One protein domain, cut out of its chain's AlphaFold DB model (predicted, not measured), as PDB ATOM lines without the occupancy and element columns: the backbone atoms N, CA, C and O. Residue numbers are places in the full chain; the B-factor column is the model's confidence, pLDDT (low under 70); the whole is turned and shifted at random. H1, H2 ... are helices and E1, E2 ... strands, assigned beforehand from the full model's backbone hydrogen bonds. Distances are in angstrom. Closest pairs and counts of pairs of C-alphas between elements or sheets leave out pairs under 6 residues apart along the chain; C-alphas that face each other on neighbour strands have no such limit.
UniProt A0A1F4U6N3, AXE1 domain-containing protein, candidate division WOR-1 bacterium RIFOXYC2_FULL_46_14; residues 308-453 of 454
ATOM      1  N   GLU A 308      76.694  98.052  94.108       92.00
ATOM      2  CA  GLU A 308      77.490  98.520  92.964       92.00
ATOM      3  C   GLU A 308      77.462 100.040  92.810       92.00
ATOM      4  O   GLU A 308      78.450 100.666  92.419       92.00
ATOM      5  N   LYS A 309      76.303 100.656  93.067       88.81
ATOM      6  CA  LYS A 309      76.093 102.083  92.811       88.81
ATOM      7  C   LYS A 309      74.983 102.658  93.676       88.81
ATOM      8  O   LYS A 309      73.992 101.991  93.941       88.81
ATOM      9  N   ILE A 310      75.105 103.937  94.020       88.75
ATOM     10  CA  ILE A 310      74.006 104.750  94.544       88.75
ATOM     11  C   ILE A 310      73.783 105.936  93.601       88.75
ATOM     12  O   ILE A 310      74.735 106.480  93.039       88.75
ATOM     13  N   LYS A 311      72.522 106.314  93.377       89.31
ATOM     14  CA  LYS A 311      72.132 107.521  92.636       89.31
ATOM     15  C   LYS A 311      71.113 108.317  93.437       89.31
ATOM     16  O   LYS A 311      70.174 107.756  93.995       89.31
ATOM     17  N   ASN A 312      71.265 109.632  93.422       88.62
ATOM     18  CA  ASN A 312      70.282 110.553  93.965       88.62
ATOM     19  C   ASN A 312      69.168 110.812  92.932       88.62
ATOM     20  O   ASN A 312      69.467 111.114  91.777       88.62
ATOM     21  N   GLN A 313      67.902 110.697  93.333       89.88
ATOM     22  CA  GLN A 313      66.729 111.048  92.528       89.88
ATOM     23  C   GLN A 313      65.731 111.880  93.350       89.88
ATOM     24  O   GLN A 313      65.828 111.990  94.577       89.88
ATOM     25  N   LYS A 314      64.766 112.529  92.689       89.12
ATOM     26  CA  LYS A 314      63.714 113.281  93.393       89.12
ATOM     27  C   LYS A 314      62.930 112.314  94.292       89.12
ATOM     28  O   LYS A 314      62.444 111.303  93.805       89.12
ATOM     29  N   GLY A 315      62.872 112.593  95.595       90.75
ATOM     30  CA  GLY A 315      62.206 111.748  96.604       90.75
ATOM     31  C   GLY A 315      62.966 110.489  97.051       90.75
ATOM     32  O   GLY A 315      62.740 110.024  98.160       90.75
ATOM     33  N   PHE A 316      63.922 109.978  96.267       94.38
ATOM     34  CA  PHE A 316      64.541 108.672  96.530       94.38
ATOM     35  C   PHE A 316      66.066 108.678  96.418       94.38
ATOM     36  O   PHE A 316      66.658 109.421  95.631       94.38
ATOM     37  N   LEU A 317      66.705 107.771  97.152       93.50
ATOM     38  CA  LEU A 317      68.024 107.251  96.819       93.50
ATOM     39  C   LEU A 317      67.874 105.882  96.159       93.50
ATOM     40  O   LEU A 317      67.237 104.976  96.687       93.50
ATOM     41  N   MET A 318      68.479 105.742  94.989       94.62
ATOM     42  CA  MET A 318      68.458 104.518  94.202       94.62
ATOM     43  C   MET A 318      69.737 103.737  94.467       94.62
ATOM     44  O   MET A 318      70.814 104.196  94.084       94.62
ATOM     45  N   LEU A 319      69.630 102.564  95.083       95.00
ATOM     46  CA  LEU A 319      70.767 101.690  95.373       95.00
ATOM     47  C   LEU A 319      70.751 100.487  94.424       95.00
ATOM     48  O   LEU A 319      69.753  99.782  94.332       95.00
ATOM     49  N   LYS A 320      71.845 100.272  93.692       95.75
ATOM     50  CA  LYS A 320      72.016  99.171  92.741       95.75
ATOM     51  C   LYS A 320      72.745  98.009  93.399       95.75
ATOM     52  O   LYS A 320      73.881  98.159  93.845       95.75
ATOM     53  N   LEU A 321      72.081  96.866  93.403       96.25
ATOM     54  CA  LEU A 321      72.599  95.555  93.751       96.25
ATOM     55  C   LEU A 321      73.040  94.813  92.481       96.25
ATOM     56  O   LEU A 321      72.471  95.029  91.400       96.25
ATOM     57  N   SER A 322      74.012  93.911  92.635       95.81
ATOM     58  CA  SER A 322      74.541  93.055  91.557       95.81
ATOM     59  C   SER A 322      73.472  92.228  90.836       95.81
ATOM     60  O   SER A 322      73.593  91.944  89.649       95.81
ATOM     61  N   HIS A 323      72.391  91.880  91.525       93.69
ATOM     62  CA  HIS A 323      71.187  91.256  90.975       93.69
ATOM     63  C   HIS A 323      70.005  91.550  91.904       93.69
ATOM     64  O   HIS A 323      70.158  92.268  92.896       93.69
ATOM     65  N   ASP A 324      68.826  91.008  91.596       95.75
ATOM     66  CA  ASP A 324      67.668  91.191  92.462       95.75
ATOM     67  C   ASP A 324      67.854  90.555  93.850       95.75
ATOM     68  O   ASP A 324      68.516  89.525  94.012       95.75
ATOM     69  N   GLY A 325      67.303  91.224  94.861       96.12
ATOM     70  CA  GLY A 325      67.415  90.871  96.268       96.12
ATOM     71  C   GLY A 325      66.586  91.799  97.158       96.12
ATOM     72  O   GLY A 325      65.745  92.571  96.694       96.12
ATOM     73  N   THR A 326      66.837  91.730  98.460       97.38
ATOM     74  CA  THR A 326      66.132  92.518  99.472       97.38
ATOM     75  C   THR A 326      67.130  93.335 100.274       97.38
ATOM     76  O   THR A 326      68.097  92.800 100.810       97.38
ATOM     77  N   LEU A 327      66.885  94.634 100.397       97.56
ATOM     78  CA  LEU A 327      67.569  95.491 101.352       97.56
ATOM     79  C   LEU A 327      66.810  95.452 102.676       97.56
ATOM     80  O   LEU A 327      65.622  95.752 102.719       97.56
ATOM     81  N   TYR A 328      67.487  95.075 103.753       97.44
ATOM     82  CA  TYR A 328      66.950  95.120 105.105       97.44
ATOM     83  C   TYR A 328      67.497  96.356 105.800       97.44
ATOM     84  O   TYR A 328      68.712  96.475 105.941       97.44
ATOM     85  N   TYR A 329      66.623  97.261 106.237       95.12
ATOM     86  CA  TYR A 329      67.019  98.495 106.916       95.12
ATOM     87  C   TYR A 329      66.387  98.627 108.298       95.12
ATOM     88  O   TYR A 329      65.318  98.085 108.566       95.12
ATOM     89  N   SER A 330      67.033  99.393 109.166       91.75
ATOM     90  CA  SER A 330      66.479  99.863 110.434       91.75
ATOM     91  C   SER A 330      66.792 101.347 110.584       91.75
ATOM     92  O   SER A 330      67.821 101.817 110.091       91.75
ATOM     93  N   LYS A 331      65.941 102.076 111.317       83.38
ATOM     94  CA  LYS A 331      66.317 103.403 111.818       83.38
ATOM     95  C   LYS A 331      67.609 103.273 112.622       83.38
ATOM     96  O   LYS A 331      67.765 102.314 113.397       83.38
ATOM     97  N   SER A 332      68.532 104.198 112.407       67.06
ATOM     98  CA  SER A 332      69.651 104.363 113.320       67.06
ATOM     99  C   SER A 332      69.155 105.074 114.591       67.06
ATOM    100  O   SER A 332      68.121 105.739 114.582       67.06
ATOM    101  N   GLY A 333      69.794 104.817 115.730       59.75
ATOM    102  CA  GLY A 333      69.349 105.324 117.031       59.75
ATOM    103  C   GLY A 333      70.014 104.581 118.186       59.75
ATOM    104  O   GLY A 333      70.523 103.474 117.980       59.75
ATOM    105  N   VAL A 334      69.979 105.175 119.386       52.81
ATOM    106  CA  VAL A 334      70.635 104.680 120.619       52.81
ATOM    107  C   VAL A 334      70.118 103.329 121.115       52.81
ATOM    108  O   VAL A 334      70.737 102.689 121.966       52.81
ATOM    109  N   ASP A 335      68.995 102.866 120.568       57.50
ATOM    110  CA  ASP A 335      68.443 101.559 120.880       57.50
ATOM    111  C   ASP A 335      69.438 100.443 120.565       57.50
ATOM    112  O   ASP A 335      70.000 100.361 119.464       57.50
ATOM    113  N   ARG A 336      69.591  99.528 121.527       67.06
ATOM    114  CA  ARG A 336      70.435  98.336 121.399       67.06
ATOM    115  C   ARG A 336      70.112  97.586 120.104       67.06
ATOM    116  O   ARG A 336      68.947  97.389 119.764       67.06
ATOM    117  N   TRP A 337      71.142  97.083 119.419       75.56
ATOM    118  CA  TRP A 337      71.006  96.264 118.201       75.56
ATOM    119  C   TRP A 337      69.965  95.140 118.335       75.56
ATOM    120  O   TRP A 337      69.238  94.841 117.394       75.56
ATOM    121  N   THR A 338      69.835  94.583 119.538       77.44
ATOM    122  CA  THR A 338      68.912  93.497 119.888       77.44
ATOM    123  C   THR A 338      67.430  93.845 119.766       77.44
ATOM    124  O   THR A 338      66.619  92.939 119.570       77.44
ATOM    125  N   VAL A 339      67.056  95.125 119.862       81.56
ATOM    126  CA  VAL A 339      65.653  95.571 119.789       81.56
ATOM    127  C   VAL A 339      65.305  96.241 118.460       81.56
ATOM    128  O   VAL A 339      64.139  96.536 118.211       81.56
ATOM    129  N   LYS A 340      66.293  96.453 117.579       86.81
ATOM    130  CA  LYS A 340      66.072  97.075 116.269       86.81
ATOM    131  C   LYS A 340      65.162  96.212 115.393       86.81
ATOM    132  O   LYS A 340      65.263  94.985 115.397       86.81
ATOM    133  N   LYS A 341      64.298  96.858 114.607       92.12
ATOM    134  CA  LYS A 341      63.422  96.193 113.635       92.12
ATOM    135  C   LYS A 341      63.975  96.381 112.228       92.12
ATOM    136  O   LYS A 341      64.066  97.503 111.741       92.12
ATOM    137  N   TRP A 342      64.288  95.269 111.577       94.69
ATOM    138  CA  TRP A 342      64.820  95.218 110.221       94.69
ATOM    139  C   TRP A 342      63.687  95.019 109.220       94.69
ATOM    140  O   TRP A 342      63.056  93.958 109.177       94.69
ATOM    141  N   LEU A 343      63.410  96.061 108.443       96.25
ATOM    142  CA  LEU A 343      62.326  96.138 107.473       96.25
ATOM    143  C   LEU A 343      62.853  95.884 106.054       96.25
ATOM    144  O   LEU A 343      63.928  96.376 105.713       96.25
ATOM    145  N   PRO A 344      62.130  95.118 105.221       97.50
ATOM    146  CA  PRO A 344      62.560  94.808 103.863       97.50
ATOM    147  C   PRO A 344      62.169  95.899 102.852       97.50
ATOM    148  O   PRO A 344      61.073  96.449 102.909       97.50
ATOM    149  N   ILE A 345      63.031  96.125 101.860       97.31
ATOM    150  CA  ILE A 345      62.742  96.820 100.601       97.31
ATOM    151  C   ILE A 345      63.284  95.943  99.470       97.31
ATOM    152  O   ILE A 345      64.494  95.744  99.352       97.31
ATOM    153  N   ASN A 346      62.398  95.391  98.645       97.44
ATOM    154  CA  ASN A 346      62.805  94.550  97.521       97.44
ATOM    155  C   ASN A 346      63.333  95.402  96.365       97.44
ATOM    156  O   ASN A 346      62.853  96.513  96.123       97.44
ATOM    157  N   SER A 347      64.318  94.875  95.646       96.94
ATOM    158  CA  SER A 347      64.778  95.475  94.402       96.94
ATOM    159  C   SER A 347      63.935  95.032  93.207       96.94
ATOM    160  O   SER A 347      63.244  94.017  93.249       96.94
ATOM    161  N   SER A 348      64.036  95.792  92.119       96.50
ATOM    162  CA  SER A 348      63.587  95.382  90.787       96.50
ATOM    163  C   SER A 348      64.674  95.721  89.769       96.50
ATOM    164  O   SER A 348      65.165  96.856  89.741       96.50
ATOM    165  N   GLY A 349      65.123  94.739  88.982       94.62
ATOM    166  CA  GLY A 349      66.284  94.910  88.101       94.62
ATOM    167  C   GLY A 349      67.563  95.254  88.881       94.62
ATOM    168  O   GLY A 349      68.424  96.003  88.408       94.62
ATOM    169  N   GLY A 350      67.660  94.779  90.122       95.12
ATOM    170  CA  GLY A 350      68.677  95.086  91.124       95.12
ATOM    171  C   GLY A 350      68.604  96.502  91.704       95.12
ATOM    172  O   GLY A 350      69.458  96.859  92.505       95.12
ATOM    173  N   TRP A 351      67.629  97.333  91.332       97.25
ATOM    174  CA  TRP A 351      67.474  98.671  91.908       97.25
ATOM    175  C   TRP A 351      66.535  98.659  93.110       97.25
ATOM    176  O   TRP A 351      65.360  98.323  92.985       97.25
ATOM    177  N   VAL A 352      67.044  99.092  94.260       97.19
ATOM    178  CA  VAL A 352      66.274  99.379  95.471       97.19
ATOM    179  C   VAL A 352      65.932 100.868  95.495       97.19
ATOM    180  O   VAL A 352      66.816 101.716  95.345       97.19
ATOM    181  N   LYS A 353      64.652 101.188  95.697       96.69
ATOM    182  CA  LYS A 353      64.150 102.557  95.880       96.69
ATOM    183  C   LYS A 353      64.072 102.859  97.374       96.69
ATOM    184  O   LYS A 353      63.171 102.358  98.034       96.69
ATOM    185  N   ILE A 354      65.006 103.648  97.903       95.25
ATOM    186  CA  ILE A 354      65.027 104.053  99.316       95.25
ATOM    187  C   ILE A 354      64.390 105.446  99.424       95.25
ATOM    188  O   ILE A 354      64.978 106.406  98.917       95.25
ATOM    189  N   PRO A 355      63.208 105.587 100.044       94.62
ATOM    190  CA  PRO A 355      62.608 106.895 100.273       94.62
ATOM    191  C   PRO A 355      63.487 107.766 101.180       94.62
ATOM    192  O   PRO A 355      64.003 107.297 102.198       94.62
ATOM    193  N   LYS A 356      63.705 109.026 100.795       91.00
ATOM    194  CA  LYS A 356      64.605 109.942 101.518       91.00
ATOM    195  C   LYS A 356      64.093 110.299 102.907       91.00
ATOM    196  O   LYS A 356      64.902 110.564 103.781       91.00
ATOM    197  N   GLU A 357      62.787 110.260 103.119       89.38
ATOM    198  CA  GLU A 357      62.139 110.446 104.415       89.38
ATOM    199  C   GLU A 357      62.516 109.369 105.443       89.38
ATOM    200  O   GLU A 357      62.356 109.582 106.642       89.38
ATOM    201  N   LEU A 358      63.046 108.221 105.000       89.50
ATOM    202  CA  LEU A 358      63.607 107.228 105.915       89.50
ATOM    203  C   LEU A 358      64.931 107.697 106.528       89.50
ATOM    204  O   LEU A 358      65.297 107.228 107.603       89.50
ATOM    205  N   LEU A 359      65.643 108.608 105.859       81.75
ATOM    206  CA  LEU A 359      66.897 109.189 106.324       81.75
ATOM    207  C   LEU A 359      66.579 110.353 107.260       81.75
ATOM    208  O   LEU A 359      66.456 111.489 106.816       81.75
ATOM    209  N   SER A 360      66.406 110.073 108.549       72.75
ATOM    210  CA  SER A 360      66.227 111.130 109.548       72.75
ATOM    211  C   SER A 360      66.838 110.719 110.894       72.75
ATOM    212  O   SER A 360      66.110 110.224 111.756       72.75
ATOM    213  N   PRO A 361      68.164 110.886 111.083       67.75
ATOM    214  CA  PRO A 361      69.133 111.363 110.083       67.75
ATOM    215  C   PRO A 361      69.838 110.261 109.287       67.75
ATOM    216  O   PRO A 361      70.515 110.531 108.294       67.75
ATOM    217  N   GLU A 362      69.664 109.007 109.689       80.75
ATOM    218  CA  GLU A 362      70.303 107.867 109.044       80.75
ATOM    219  C   GLU A 362      69.447 106.611 109.126       80.75
ATOM    220  O   GLU A 362      68.581 106.434 109.987       80.75
ATOM    221  N   ILE A 363      69.769 105.689 108.228       88.56
ATOM    222  CA  ILE A 363      69.403 104.288 108.363       88.56
ATOM    223  C   ILE A 363      70.662 103.440 108.348       88.56
ATOM    224  O   ILE A 363      71.642 103.749 107.670       88.56
ATOM    225  N   ILE A 364      70.587 102.314 109.038       89.88
ATOM    226  CA  ILE A 364      71.504 101.195 108.840       89.88
ATOM    227  C   ILE A 364      70.835 100.169 107.946       89.88
ATOM    228  O   ILE A 364      69.621  99.972 108.024       89.88
ATOM    229  N   PHE A 365      71.611  99.503 107.103       94.12
ATOM    230  CA  PHE A 365      71.071  98.503 106.199       94.12
ATOM    231  C   PHE A 365      72.097  97.448 105.792       94.12
ATOM    232  O   PHE A 365      73.302  97.675 105.827       94.12
ATOM    233  N   PHE A 366      71.608  96.300 105.343       96.75
ATOM    234  CA  PHE A 366      72.374  95.318 104.580       96.75
ATOM    235  C   PHE A 366      71.497  94.755 103.465       96.75
ATOM    236  O   PHE A 366      70.274  94.709 103.590       96.75
ATOM    237  N   ALA A 367      72.105  94.333 102.361       97.56
ATOM    238  CA  ALA A 367      71.390  93.660 101.285       97.56
ATOM    239  C   ALA A 367      71.530  92.146 101.427       97.56
ATOM    240  O   ALA A 367      72.566  91.654 101.869       97.56
ATOM    241  N   GLY A 368      70.493  91.410 101.047       96.81
ATOM    242  CA  GLY A 368      70.473  89.959 101.054       96.81
ATOM    243  C   GLY A 368      69.853  89.382  99.791       96.81
ATOM    244  O   GLY A 368      68.943  89.968  99.206       96.81
ATOM    245  N   VAL A 369      70.332  88.211  99.391       95.06
ATOM    246  CA  VAL A 369      69.723  87.385  98.346       95.06
ATOM    247  C   VAL A 369      69.422  86.011  98.908       95.06
ATOM    248  O   VAL A 369      70.236  85.440  99.635       95.06
ATOM    249  N   ARG A 370      68.242  85.493  98.568       91.31
ATOM    250  CA  ARG A 370      67.887  84.100  98.807       91.31
ATOM    251  C   ARG A 370      67.937  83.343  97.497       91.31
ATOM    252  O   ARG A 370      67.437  83.838  96.492       91.31
ATOM    253  N   ASP A 371      68.535  82.163  97.517       84.06
ATOM    254  CA  ASP A 371      68.403  81.235  96.401       84.06
ATOM    255  C   ASP A 371      67.082  80.446  96.486       84.06
ATOM    256  O   ASP A 371      66.319  80.573  97.449       84.06
ATOM    257  N   GLY A 372      66.816  79.595  95.490       78.50
ATOM    258  CA  GLY A 372      65.614  78.751  95.449       78.50
ATOM    259  C   GLY A 372      65.486  77.744  96.605       78.50
ATOM    260  O   GLY A 372      64.433  77.141  96.767       78.50
ATOM    261  N   ARG A 373      66.529  77.572  97.428       82.38
ATOM    262  CA  ARG A 373      66.555  76.698  98.615       82.38
ATOM    263  C   ARG A 373      66.325  77.481  99.912       82.38
ATOM    264  O   ARG A 373      66.305  76.899 100.994       82.38
ATOM    265  N   GLY A 374      66.168  78.803  99.820       81.31
ATOM    266  CA  GLY A 374      65.981  79.699 100.958       81.31
ATOM    267  C   GLY A 374      67.277  80.088 101.676       81.31
ATOM    268  O   GLY A 374      67.205  80.781 102.700       81.31
ATOM    269  N   VAL A 375      68.441  79.693 101.147       88.56
ATOM    270  CA  VAL A 375      69.762  80.041 101.689       88.56
ATOM    271  C   VAL A 375      69.997  81.529 101.497       88.56
ATOM    272  O   VAL A 375      69.873  82.039 100.388       88.56
ATOM    273  N   LEU A 376      70.327  82.228 102.583       93.81
ATOM    274  CA  LEU A 376      70.536  83.672 102.584       93.81
ATOM    275  C   LEU A 376      72.032  83.997 102.541       93.81
ATOM    276  O   LEU A 376      72.780  83.550 103.406       93.81
ATOM    277  N   VAL A 377      72.438  84.848 101.603       95.44
ATOM    278  CA  VAL A 377      73.746  85.520 101.621       95.44
ATOM    279  C   VAL A 377      73.518  87.013 101.720       95.44
ATOM    280  O   VAL A 377      72.608  87.539 101.078       95.44
ATOM    281  N   THR A 378      74.330  87.694 102.522       97.62
ATOM    282  CA  THR A 378      74.192  89.126 102.767       97.62
ATOM    283  C   THR A 378      75.485  89.884 102.527       97.62
ATOM    284  O   THR A 378      76.589  89.355 102.640       97.62
ATOM    285  N   THR A 379      75.345  91.175 102.257       97.06
ATOM    286  CA  THR A 379      76.438  92.123 102.440       97.06
ATOM    287  C   THR A 379      76.703  92.343 103.936       97.06
ATOM    288  O   THR A 379      75.876  91.972 104.776       97.06
ATOM    289  N   PRO A 380      77.817  93.002 104.300       95.50
ATOM    290  CA  PRO A 380      77.939  93.641 105.604       95.50
ATOM    291  C   PRO A 380      76.855  94.698 105.832       95.50
ATOM    292  O   PRO A 380      76.123  95.070 104.908       95.50
ATOM    293  N   ILE A 381      76.787  95.198 107.065       92.31
ATOM    294  CA  ILE A 381      75.919  96.320 107.421       92.31
ATOM    295  C   ILE A 381      76.625  97.624 107.089       92.31
ATOM    296  O   ILE A 381      77.783  97.799 107.450       92.31
ATOM    297  N   TYR A 382      75.910  98.531 106.441       89.50
ATOM    298  CA  TYR A 382      76.326  99.886 106.108       89.50
ATOM    299  C   TYR A 382      75.361 100.885 106.742       89.50
ATOM    300  O   TYR A 382      74.251 100.519 107.131       89.50
ATOM    301  N   ALA A 383      75.753 102.152 106.787       85.81
ATOM    302  CA  ALA A 383      74.861 103.252 107.100       85.81
ATOM    303  C   ALA A 383      74.743 104.221 105.928       85.81
ATOM    304  O   ALA A 383      75.693 104.453 105.178       85.81
ATOM    305  N   LEU A 384      73.542 104.768 105.773       85.62
ATOM    306  CA  LEU A 384      73.210 105.793 104.798       85.62
ATOM    307  C   LEU A 384      72.689 107.005 105.557       85.62
ATOM    308  O   LEU A 384      71.710 106.898 106.293       85.62
ATOM    309  N   MET A 385      73.351 108.137 105.362       80.69
ATOM    310  CA  MET A 385      73.121 109.381 106.098       80.69
ATOM    311  C   MET A 385      73.013 110.558 105.133       80.69
ATOM    312  O   MET A 385      73.490 110.487 103.992       80.69
ATOM    313  N   HIS A 386      72.387 111.640 105.588       80.25
ATOM    314  CA  HIS A 386      72.327 112.898 104.850       80.25
ATOM    315  C   HIS A 386      72.892 114.057 105.675       80.25
ATOM    316  O   HIS A 386      72.770 114.081 106.895       80.25
ATOM    317  N   PHE A 387      73.474 115.037 104.985       76.50
ATOM    318  CA  PHE A 387      73.981 116.274 105.579       76.50
ATOM    319  C   PHE A 387      73.450 117.467 104.808       76.50
ATOM    320  O   PHE A 387      73.278 117.393 103.586       76.50
ATOM    321  N   LYS A 388      73.227 118.576 105.509       81.31
ATOM    322  CA  LYS A 388      72.919 119.854 104.874       81.31
ATOM    323  C   LYS A 388      74.174 120.719 104.900       81.31
ATOM    324  O   LYS A 388      74.749 120.969 105.951       81.31
ATOM    325  N   LEU A 389      74.626 121.122 103.723       79.56
ATOM    326  CA  LEU A 389      75.755 122.026 103.565       79.56
ATOM    327  C   LEU A 389      75.322 123.462 103.860       79.56
ATOM    328  O   LEU A 389      74.144 123.803 103.717       79.56
ATOM    329  N   SER A 390      76.284 124.312 104.220       80.62
ATOM    330  CA  SER A 390      76.045 125.739 104.482       80.62
ATOM    331  C   SER A 390      75.443 126.493 103.288       80.62
ATOM    332  O   SER A 390      74.712 127.459 103.480       80.62
ATOM    333  N   ASP A 391      75.679 126.022 102.061       82.31
ATOM    334  CA  ASP A 391      75.086 126.559 100.828       82.31
ATOM    335  C   ASP A 391      73.665 126.035 100.527       82.31
ATOM    336  O   ASP A 391      73.108 126.281  99.456       82.31
ATOM    337  N   GLY A 392      73.069 125.288 101.460       81.06
ATOM    338  CA  GLY A 392      71.712 124.759 101.367       81.06
ATOM    339  C   GLY A 392      71.586 123.429 100.621       81.06
ATOM    340  O   GLY A 392      70.507 122.829 100.647       81.06
ATOM    341  N   ARG A 393      72.655 122.914  99.995       82.88
ATOM    342  CA  ARG A 393      72.618 121.604  99.328       82.88
ATOM    343  C   ARG A 393      72.531 120.468 100.345       82.88
ATOM    344  O   ARG A 393      73.218 120.466 101.361       82.88
ATOM    345  N   THR A 394      71.741 119.440 100.035       82.12
ATOM    346  CA  THR A 394      71.764 118.169 100.774       82.12
ATOM    347  C   THR A 394      72.686 117.177 100.085       82.12
ATOM    348  O   THR A 394      72.516 116.879  98.899       82.12
ATOM    349  N   ILE A 395      73.632 116.629 100.837       79.69
ATOM    350  CA  ILE A 395      74.503 115.543 100.392       79.69
ATOM    351  C   ILE A 395      74.128 114.251 101.109       79.69
ATOM    352  O   ILE A 395      73.594 114.275 102.214       79.69
ATOM    353  N   TYR A 396      74.416 113.122 100.471       81.31
ATOM    354  CA  TYR A 396      74.184 111.793 101.026       81.31
ATOM    355  C   TYR A 396      75.504 111.045 101.067       81.31
ATOM    356  O   TYR A 396      76.265 111.118 100.099       81.31
ATOM    357  N   ALA A 397      75.751 110.324 102.155       76.50
ATOM    358  CA  ALA A 397      76.952 109.525 102.329       76.50
ATOM    359  C   ALA A 397      76.592 108.084 102.683       76.50
ATOM    360  O   ALA A 397      75.730 107.826 103.523       76.50
ATOM    361  N   LEU A 398      77.283 107.154 102.030       80.44
ATOM    362  CA  LEU A 398      77.317 105.744 102.394       80.44
ATOM    363  C   LEU A 398      78.591 105.497 103.201       80.44
ATOM    364  O   LEU A 398      79.682 105.847 102.738       80.44
ATOM    365  N   THR A 399      78.459 104.890 104.375       76.44
ATOM    366  CA  THR A 399      79.615 104.506 105.184       76.44
ATOM    367  C   THR A 399      80.289 103.255 104.615       76.44
ATOM    368  O   THR A 399      79.677 102.481 103.881       76.44
ATOM    369  N   PRO A 400      81.539 102.985 104.997       80.75
ATOM    370  CA  PRO A 400      82.089 101.632 105.018       80.75
ATOM    371  C   PRO A 400      81.253 100.709 105.924       80.75
ATOM    372  O   PRO A 400      80.375 101.189 106.650       80.75
ATOM    373  N   PRO A 401      81.505  99.389 105.912       87.69
ATOM    374  CA  PRO A 401      80.839  98.487 106.838       87.69
ATOM    375  C   PRO A 401      80.979  98.911 108.302       87.69
ATOM    376  O   PRO A 401      82.040  99.359 108.726       87.69
ATOM    377  N   VAL A 402      79.906  98.741 109.068       83.19
ATOM    378  CA  VAL A 402      79.824  99.123 110.481       83.19
ATOM    379  C   VAL A 402      80.549  98.080 111.333       83.19
ATOM    380  O   VAL A 402      80.054  96.965 111.493       83.19
ATOM    381  N   GLU A 403      81.722  98.435 111.858       80.38
ATOM    382  CA  GLU A 403      82.620  97.525 112.590       80.38
ATOM    383  C   GLU A 403      82.773  97.848 114.085       80.38
ATOM    384  O   GLU A 403      83.348  97.050 114.818       80.38
ATOM    385  N   GLU A 404      82.265  98.981 114.571       69.44
ATOM    386  CA  GLU A 404      82.378  99.347 115.986       69.44
ATOM    387  C   GLU A 404      81.019  99.623 116.622       69.44
ATOM    388  O   GLU A 404      80.040  99.990 115.969       69.44
ATOM    389  N   ILE A 405      80.970  99.397 117.930       60.94
ATOM    390  CA  ILE A 405      79.812  99.677 118.767       60.94
ATOM    391  C   ILE A 405      80.027 101.065 119.314       60.94
ATOM    392  O   ILE A 405      80.899 101.266 120.157       60.94
ATOM    393  N   GLU A 406      79.297 102.037 118.785       52.97
ATOM    394  CA  GLU A 406      79.560 103.417 119.159       52.97
ATOM    395  C   GLU A 406      79.137 103.687 120.606       52.97
ATOM    396  O   GLU A 406      77.957 103.668 120.963       52.97
ATOM    397  N   TYR A 407      80.151 103.965 121.426       36.53
ATOM    398  CA  TYR A 407      80.076 104.912 122.526       36.53
ATOM    399  C   TYR A 407      80.360 106.306 121.936       36.53
ATOM    400  O   TYR A 407      81.253 106.472 121.113       36.53
ATOM    401  N   HIS A 408      79.545 107.286 122.314       32.59
ATOM    402  CA  HIS A 408      79.394 108.603 121.688       32.59
ATOM    403  C   HIS A 408      80.677 109.384 121.281       32.59
ATOM    404  O   HIS A 408      81.643 109.428 122.038       32.59
ATOM    405  N   ARG A 409      80.516 110.194 120.206       39.75
ATOM    406  CA  ARG A 409      81.149 111.503 119.854       39.75
ATOM    407  C   ARG A 409      82.255 111.517 118.775       39.75
ATOM    408  O   ARG A 409      83.434 111.411 119.084       39.75
ATOM    409  N   ILE A 410      81.878 111.874 117.542       43.69
ATOM    410  CA  ILE A 410      82.685 112.764 116.675       43.69
ATOM    411  C   ILE A 410      81.998 114.136 116.675       43.69
ATOM    412  O   ILE A 410      80.768 114.205 116.642       43.69
ATOM    413  N   SER A 411      82.772 115.223 116.746       47.72
ATOM    414  CA  SER A 411      82.226 116.584 116.753       47.72
ATOM    415  C   SER A 411      81.932 117.089 115.330       47.72
ATOM    416  O   SER A 411      82.553 116.632 114.370       47.72
ATOM    417  N   PRO A 412      81.016 118.063 115.161       56.50
ATOM    418  CA  PRO A 412      80.751 118.696 113.868       56.50
ATOM    419  C   PRO A 412      82.004 119.206 113.146       56.50
ATOM    420  O   PRO A 412      82.126 119.016 111.942       56.50
ATOM    421  N   GLN A 413      82.975 119.745 113.891       55.72
ATOM    422  CA  GLN A 413      84.248 120.257 113.361       55.72
ATOM    423  C   GLN A 413      84.984 119.218 112.505       55.72
ATOM    424  O   GLN A 413      85.499 119.526 111.437       55.72
ATOM    425  N   THR A 414      84.958 117.955 112.924       59.22
ATOM    426  CA  THR A 414      85.588 116.855 112.197       59.22
ATOM    427  C   THR A 414      84.948 116.581 110.834       59.22
ATOM    428  O   THR A 414      85.623 116.200 109.880       59.22
ATOM    429  N   TRP A 415      83.635 116.759 110.707       61.28
ATOM    430  CA  TRP A 415      82.963 116.605 109.417       61.28
ATOM    431  C   TRP A 415      83.210 117.785 108.498       61.28
ATOM    432  O   TRP A 415      83.345 117.586 107.293       61.28
ATOM    433  N   GLU A 416      83.315 118.989 109.052       69.69
ATOM    434  CA  GLU A 416      83.701 120.168 108.283       69.69
ATOM    435  C   GLU A 416      85.109 120.004 107.694       69.69
ATOM    436  O   GLU A 416      85.324 120.338 106.531       69.69
ATOM    437  N   GLU A 417      86.036 119.398 108.446       67.38
ATOM    438  CA  GLU A 417      87.368 119.010 107.960       67.38
ATOM    439  C   GLU A 417      87.289 117.980 106.820       67.38
ATOM    440  O   GLU A 417      87.921 118.156 105.778       67.38
ATOM    441  N   ILE A 418      86.482 116.923 106.983       63.06
ATOM    442  CA  ILE A 418      86.298 115.866 105.972       63.06
ATOM    443  C   ILE A 418      85.658 116.417 104.686       63.06
ATOM    444  O   ILE A 418      86.048 116.036 103.579       63.06
ATOM    445  N   LEU A 419      84.655 117.288 104.819       66.06
ATOM    446  CA  LEU A 419      83.900 117.867 103.704       66.06
ATOM    447  C   LEU A 419      84.580 119.100 103.097       66.06
ATOM    448  O   LEU A 419      84.202 119.511 101.998       66.06
ATOM    449  N   GLY A 420      85.555 119.687 103.793       70.44
ATOM    450  CA  GLY A 420      86.215 120.934 103.411       70.44
ATOM    451  C   GLY A 420      85.306 122.167 103.471       70.44
ATOM    452  O   GLY A 420      85.615 123.173 102.836       70.44
ATOM    453  N   GLN A 421      84.167 122.095 104.168       73.69
ATOM    454  CA  GLN A 421      83.222 123.206 104.338       73.69
ATOM    455  C   GLN A 421      82.283 122.965 105.522       73.69
ATOM    456  O   GLN A 421      82.058 121.822 105.918       73.69
ATOM    457  N   LYS A 422      81.669 124.044 106.022       76.50
ATOM    458  CA  LYS A 422      80.687 123.976 107.107       76.50
ATOM    459  C   LYS A 422      79.473 123.123 106.741       76.50
ATOM    460  O   LYS A 422      78.941 123.226 105.629       76.50
ATOM    461  N   CYS A 423      79.010 122.319 107.690       69.44
ATOM    462  CA  CYS A 423      77.845 121.463 107.514       69.44
ATOM    463  C   CYS A 423      77.017 121.362 108.793       69.44
ATOM    464  O   CYS A 423      77.559 121.215 109.887       69.44
ATOM    465  N   ASP A 424      75.698 121.341 108.624       70.31
ATOM    466  CA  ASP A 424      74.782 120.988 109.697       70.31
ATOM    467  C   ASP A 424      74.648 119.470 109.750       70.31
ATOM    468  O   ASP A 424      74.217 118.814 108.789       70.31
ATOM    469  N   ILE A 425      75.008 118.920 110.906       62.78
ATOM    470  CA  ILE A 425      74.810 117.514 111.218       62.78
ATOM    471  C   ILE A 425      73.575 117.397 112.100       62.78
ATOM    472  O   ILE A 425      73.503 118.064 113.134       62.78
ATOM    473  N   PRO A 426      72.613 116.535 111.750       57.69
ATOM    474  CA  PRO A 426      71.502 116.260 112.643       57.69
ATOM    475  C   PRO A 426      72.008 115.664 113.970       57.69
ATOM    476  O   PRO A 426      72.727 114.662 113.970       57.69
ATOM    477  N   GLY A 427      71.623 116.266 115.098       49.41
ATOM    478  CA  GLY A 427      72.139 115.939 116.437       49.41
ATOM    479  C   GLY A 427      71.862 114.517 116.953       49.41
ATOM    480  O   GLY A 427      72.475 114.117 117.938       49.41
ATOM    481  N   ASP A 428      71.012 113.740 116.272       47.88
ATOM    482  CA  ASP A 428      70.540 112.412 116.707       47.88
ATOM    483  C   ASP A 428      71.173 111.227 115.938       47.88
ATOM    484  O   ASP A 428      70.681 110.099 115.984       47.88
ATOM    485  N   SER A 429      72.253 111.461 115.188       51.97
ATOM    486  CA  SER A 429      72.918 110.433 114.370       51.97
ATOM    487  C   SER A 429      73.805 109.495 115.209       51.97
ATOM    488  O   SER A 429      74.720 109.941 115.898       51.97
ATOM    489  N   PHE A 430      73.564 108.184 115.114       49.06
ATOM    490  CA  PHE A 430      74.194 107.104 115.887       49.06
ATOM    491  C   PHE A 430      75.522 106.592 115.305       49.06
ATOM    492  O   PHE A 430      76.286 106.020 116.069       49.06
ATOM    493  N   LEU A 431      75.805 106.754 114.001       51.25
ATOM    494  CA  LEU A 431      77.087 106.331 113.383       51.25
ATOM    495  C   LEU A 431      78.087 107.462 113.174       51.25
ATOM    496  O   LEU A 431      78.965 107.403 112.303       51.25
ATOM    497  N   LEU A 432      77.915 108.542 113.925       47.75
ATOM    498  CA  LEU A 432      78.685 109.730 113.663       47.75
ATOM    499  C   LEU A 432      80.163 109.555 114.047       47.75
ATOM    500  O   LEU A 432      80.949 110.335 113.527       47.75
ATOM    501  N   ALA A 433      80.550 108.555 114.867       45.75
ATOM    502  CA  ALA A 433      81.854 108.454 115.536       45.75
ATOM    503  C   ALA A 433      82.976 107.650 114.823       45.75
ATOM    504  O   ALA A 433      84.127 107.700 115.260       45.75
ATOM    505  N   ASN A 434      82.708 106.958 113.710       45.00
ATOM    506  CA  ASN A 434      83.678 106.015 113.116       45.00
ATOM    507  C   ASN A 434      84.567 106.520 111.961       45.00
ATOM    508  O   ASN A 434      85.425 105.775 111.487       45.00
ATOM    509  N   LEU A 435      84.395 107.744 111.454       47.44
ATOM    510  CA  LEU A 435      84.908 108.079 110.112       47.44
ATOM    511  C   LEU A 435      86.227 108.875 110.077       47.44
ATOM    512  O   LEU A 435      86.912 108.834 109.054       47.44
ATOM    513  N   THR A 436      86.674 109.488 111.181       37.06
ATOM    514  CA  THR A 436      88.003 110.140 111.249       37.06
ATOM    515  C   THR A 436      89.148 109.185 111.530       37.06
ATOM    516  O   THR A 436      90.251 109.374 111.021       37.06
ATOM    517  N   ARG A 437      88.915 108.145 112.337       38.38
ATOM    518  CA  ARG A 437      89.989 107.275 112.849       38.38
ATOM    519  C   ARG A 437      90.659 106.430 111.761       38.38
ATOM    520  O   ARG A 437      91.755 105.917 111.952       38.38
ATOM    521  N   VAL A 438      89.997 106.320 110.614       36.47
ATOM    522  CA  VAL A 438      90.401 105.515 109.465       36.47
ATOM    523  C   VAL A 438      90.953 106.348 108.309       36.47
ATOM    524  O   VAL A 438      91.218 105.767 107.280       36.47
ATOM    525  N   GLY A 439      91.183 107.664 108.427       36.56
ATOM    526  CA  GLY A 439      91.839 108.446 107.357       36.56
ATOM    527  C   GLY A 439      90.995 108.613 106.085       36.56
ATOM    528  O   GLY A 439      91.525 108.658 104.973       36.56
ATOM    529  N   ALA A 440      89.673 108.654 106.245       38.53
ATOM    530  CA  ALA A 440      88.724 108.730 105.150       38.53
ATOM    531  C   ALA A 440      88.930 109.961 104.245       38.53
ATOM    532  O   ALA A 440      89.085 111.081 104.724       38.53
ATOM    533  N   LYS A 441      88.859 109.765 102.922       37.81
ATOM    534  CA  LYS A 441      88.810 110.841 101.920       37.81
ATOM    535  C   LYS A 441      87.438 110.874 101.254       37.81
ATOM    536  O   LYS A 441      86.935 109.850 100.784       37.81
ATOM    537  N   VAL A 442      86.848 112.062 101.166       39.25
ATOM    538  CA  VAL A 442      85.631 112.292 100.383       39.25
ATOM    539  C   VAL A 442      85.996 112.277  98.907       39.25
ATOM    540  O   VAL A 442      86.781 113.102  98.443       39.25
ATOM    541  N   VAL A 443      85.420 111.349  98.143       39.72
ATOM    542  CA  VAL A 443      85.581 111.355  96.687       39.72
ATOM    543  C   VAL A 443      84.342 111.967  96.050       39.72
ATOM    544  O   VAL A 443      83.233 111.440  96.149       39.72
ATOM    545  N   ASN A 444      84.553 113.094  95.374       37.16
ATOM    546  CA  ASN A 444      83.528 113.796  94.621       37.16
ATOM    547  C   ASN A 444      83.317 113.109  93.261       37.16
ATOM    548  O   ASN A 444      84.196 113.124  92.397       37.16
ATOM    549  N   LYS A 445      82.137 112.520  93.045       37.12
ATOM    550  CA  LYS A 445      81.611 112.289  91.695       37.12
ATOM    551  C   LYS A 445      80.388 113.178  91.537       37.12
ATOM    552  O   LYS A 445      79.577 113.227  92.450       37.12
ATOM    553  N   LYS A 446      80.243 113.812  90.366       32.16
ATOM    554  CA  LYS A 446      79.261 114.849  89.955       32.16
ATOM    555  C   LYS A 446      77.773 114.665  90.369       32.16
ATOM    556  O   LYS A 446      76.942 115.480  89.987       32.16
ATOM    557  N   SER A 447      77.392 113.617  91.104       25.38
ATOM    558  CA  SER A 447      76.022 113.321  91.540       25.38
ATOM    559  C   SER A 447      75.887 112.740  92.967       25.38
ATOM    560  O   SER A 447      74.752 112.513  93.390       25.38
ATOM    561  N   TYR A 448      76.983 112.445  93.690       29.31
ATOM    562  CA  TYR A 448      76.983 111.915  95.071       29.31
ATOM    563  C   TYR A 448      78.398 111.898  95.686       29.31
ATOM    564  O   TYR A 448      79.394 111.775  94.971       29.31
ATOM    565  N   TYR A 449      78.476 111.957  97.018       32.66
ATOM    566  CA  TYR A 449      79.717 111.802  97.779       32.66
ATOM    567  C   TYR A 449      79.793 110.380  98.349       32.66
ATOM    568  O   TYR A 449      78.793 109.835  98.811       32.66
ATOM    569  N   TYR A 450      80.968 109.755  98.308       33.66
ATOM    570  CA  TYR A 450      81.226 108.531  99.065       33.66
ATOM    571  C   TYR A 450      82.459 108.718  99.937       33.66
ATOM    572  O   TYR A 450      83.419 109.387  99.542       33.66
ATOM    573  N   ILE A 451      82.412 108.132 101.130       39.06
ATOM    574  CA  ILE A 451      83.514 108.176 102.081       39.06
ATOM    575  C   ILE A 451      84.416 106.985 101.770       39.06
ATOM    576  O   ILE A 451      84.053 105.835 102.016       39.06
ATOM    577  N   LYS A 452      85.569 107.250 101.151       31.95
ATOM    578  CA  LYS A 452      86.565 106.224 100.843       31.95
ATOM    579  C   LYS A 452      87.533 106.135 102.020       31.95
ATOM    580  O   LYS A 452      88.267 107.090 102.257       31.95
ATOM    581  N   LEU A 453      87.543 105.018 102.745       30.98
ATOM    582  CA  LEU A 453      88.668 104.717 103.640       30.98
ATOM    583  C   LEU A 453      89.931 104.445 102.794       30.98
ATOM    584  O   LEU A 453      89.767 104.035 101.641       30.98
TER     585      LEU A 453
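Overview. This is residues 308 to 453 of the 454 residues of the protein "AXE1 domain-containing protein" of candidate division WOR-1 bacterium RIFOXYC2_FULL_46_14 (UniProt A0A1F4U6N3). A long, strongly twisted sheet of six strands, E3, E4, E6, E7, E8 and E9, is covered over part of one face by a smaller sheet, E1, E2 and E5, and the two make a sandwich that is only partly face to face. The hairpin E10 and E11 packs beside E9, the short helix H1 lies beyond it near E10, and the turns of the hairpins E6 and E7 and E8 and E9 make the two ends of the longest axis. The printed part has 146 residues, with the named elements in the order E1 to E9, H1, E10, E11; the class is mostly strand, with under half of the residues in named elements. The large sheet is branched, the small one has the order E1, E2, E5, and neighbour strands are antiparallel. The whole is compact, with a radius of gyration of the C-alphas of 15.4 A and spans of 49 by 35 by 27 A.

Arrangement. Begin with E1, residues 308 to 312, and E2, residues 316 to 321, a hairpin in which N 311 and O 318 are 2.8 A apart, within hydrogen-bond range. On the other side of E2 you find E5, residues 351 to 355, with N 317 and O 354 at 2.8 A. Next look at E3, residues 326 to 331, and E4, residues 343 to 346, a hairpin with N 327 and O 345 at 2.8 A. On the other side of E3 lies E6, residues 362 to 370, with N 328 and O 366 at 2.8 A. E6 has three neighbours in staggered pairing: E3 on one side, and on the other E7, residues 376 to 378, with N 369 and O 377 at 2.9 A, and E8, residues 382 to 389, with N 365 and O 382 at 2.8 A. E9, residues 394 to 398, forms a hairpin with E8, with N 387 and O 395 at 2.9 A. The sandwich, two sheets face to face, has its facing parts 9.1 A centre to centre and its strands at 28 degrees; E4 and E5 come closest at the C-alphas of Asn 346 and Val 352, 6.3 A. Farther along, E10, residues 441 to 445, and E11, residues 448 to 452, form a hairpin with N 443 and O 450 at 3.1 A. The closest C-alphas of E9 and E11 are those of Ala 397 and Tyr 450, 5.5 A. H1, residues 412 to 419, is not on either sheet of the sandwich; its closest C-alpha to E10 is that of Ile 418, 6.7 A from that of Val 442. In H1 every O i to N i+4 pair is within hydrogen-bond range.

Along the chain. Find C-alpha 308 at (77.490, 98.520, 92.964); from there E1 runs 14.1 A, and E2 follows with 15.6 A. E3 covers 16.5 A and E5 12.7 A. E6, the longest strand, starts at C-alpha 362, (70.303, 107.867, 109.044), and runs 26.0 A; E8 runs 22.3 A and E9 13.7 A. H1 spans 10.7 A, and E10 and E11 12.6 A each, E11 ending at C-alpha 452, (86.565, 106.224, 100.843).

Size, cuts and confidence. The C-alphas farthest apart are those of Arg 373 and Asp 391, 50.6 A. The printed part has no cut. The long links are E3 to E4, E9 to H1 and H1 to E10; in the last, residues 423 to 424 pair antiparallel with residues 388 to 389 of E8. The mean pLDDT of the printed part is 74.2, and 52 residues are under 70, among them 404 to 419 and 425 to 453 of this predicted model.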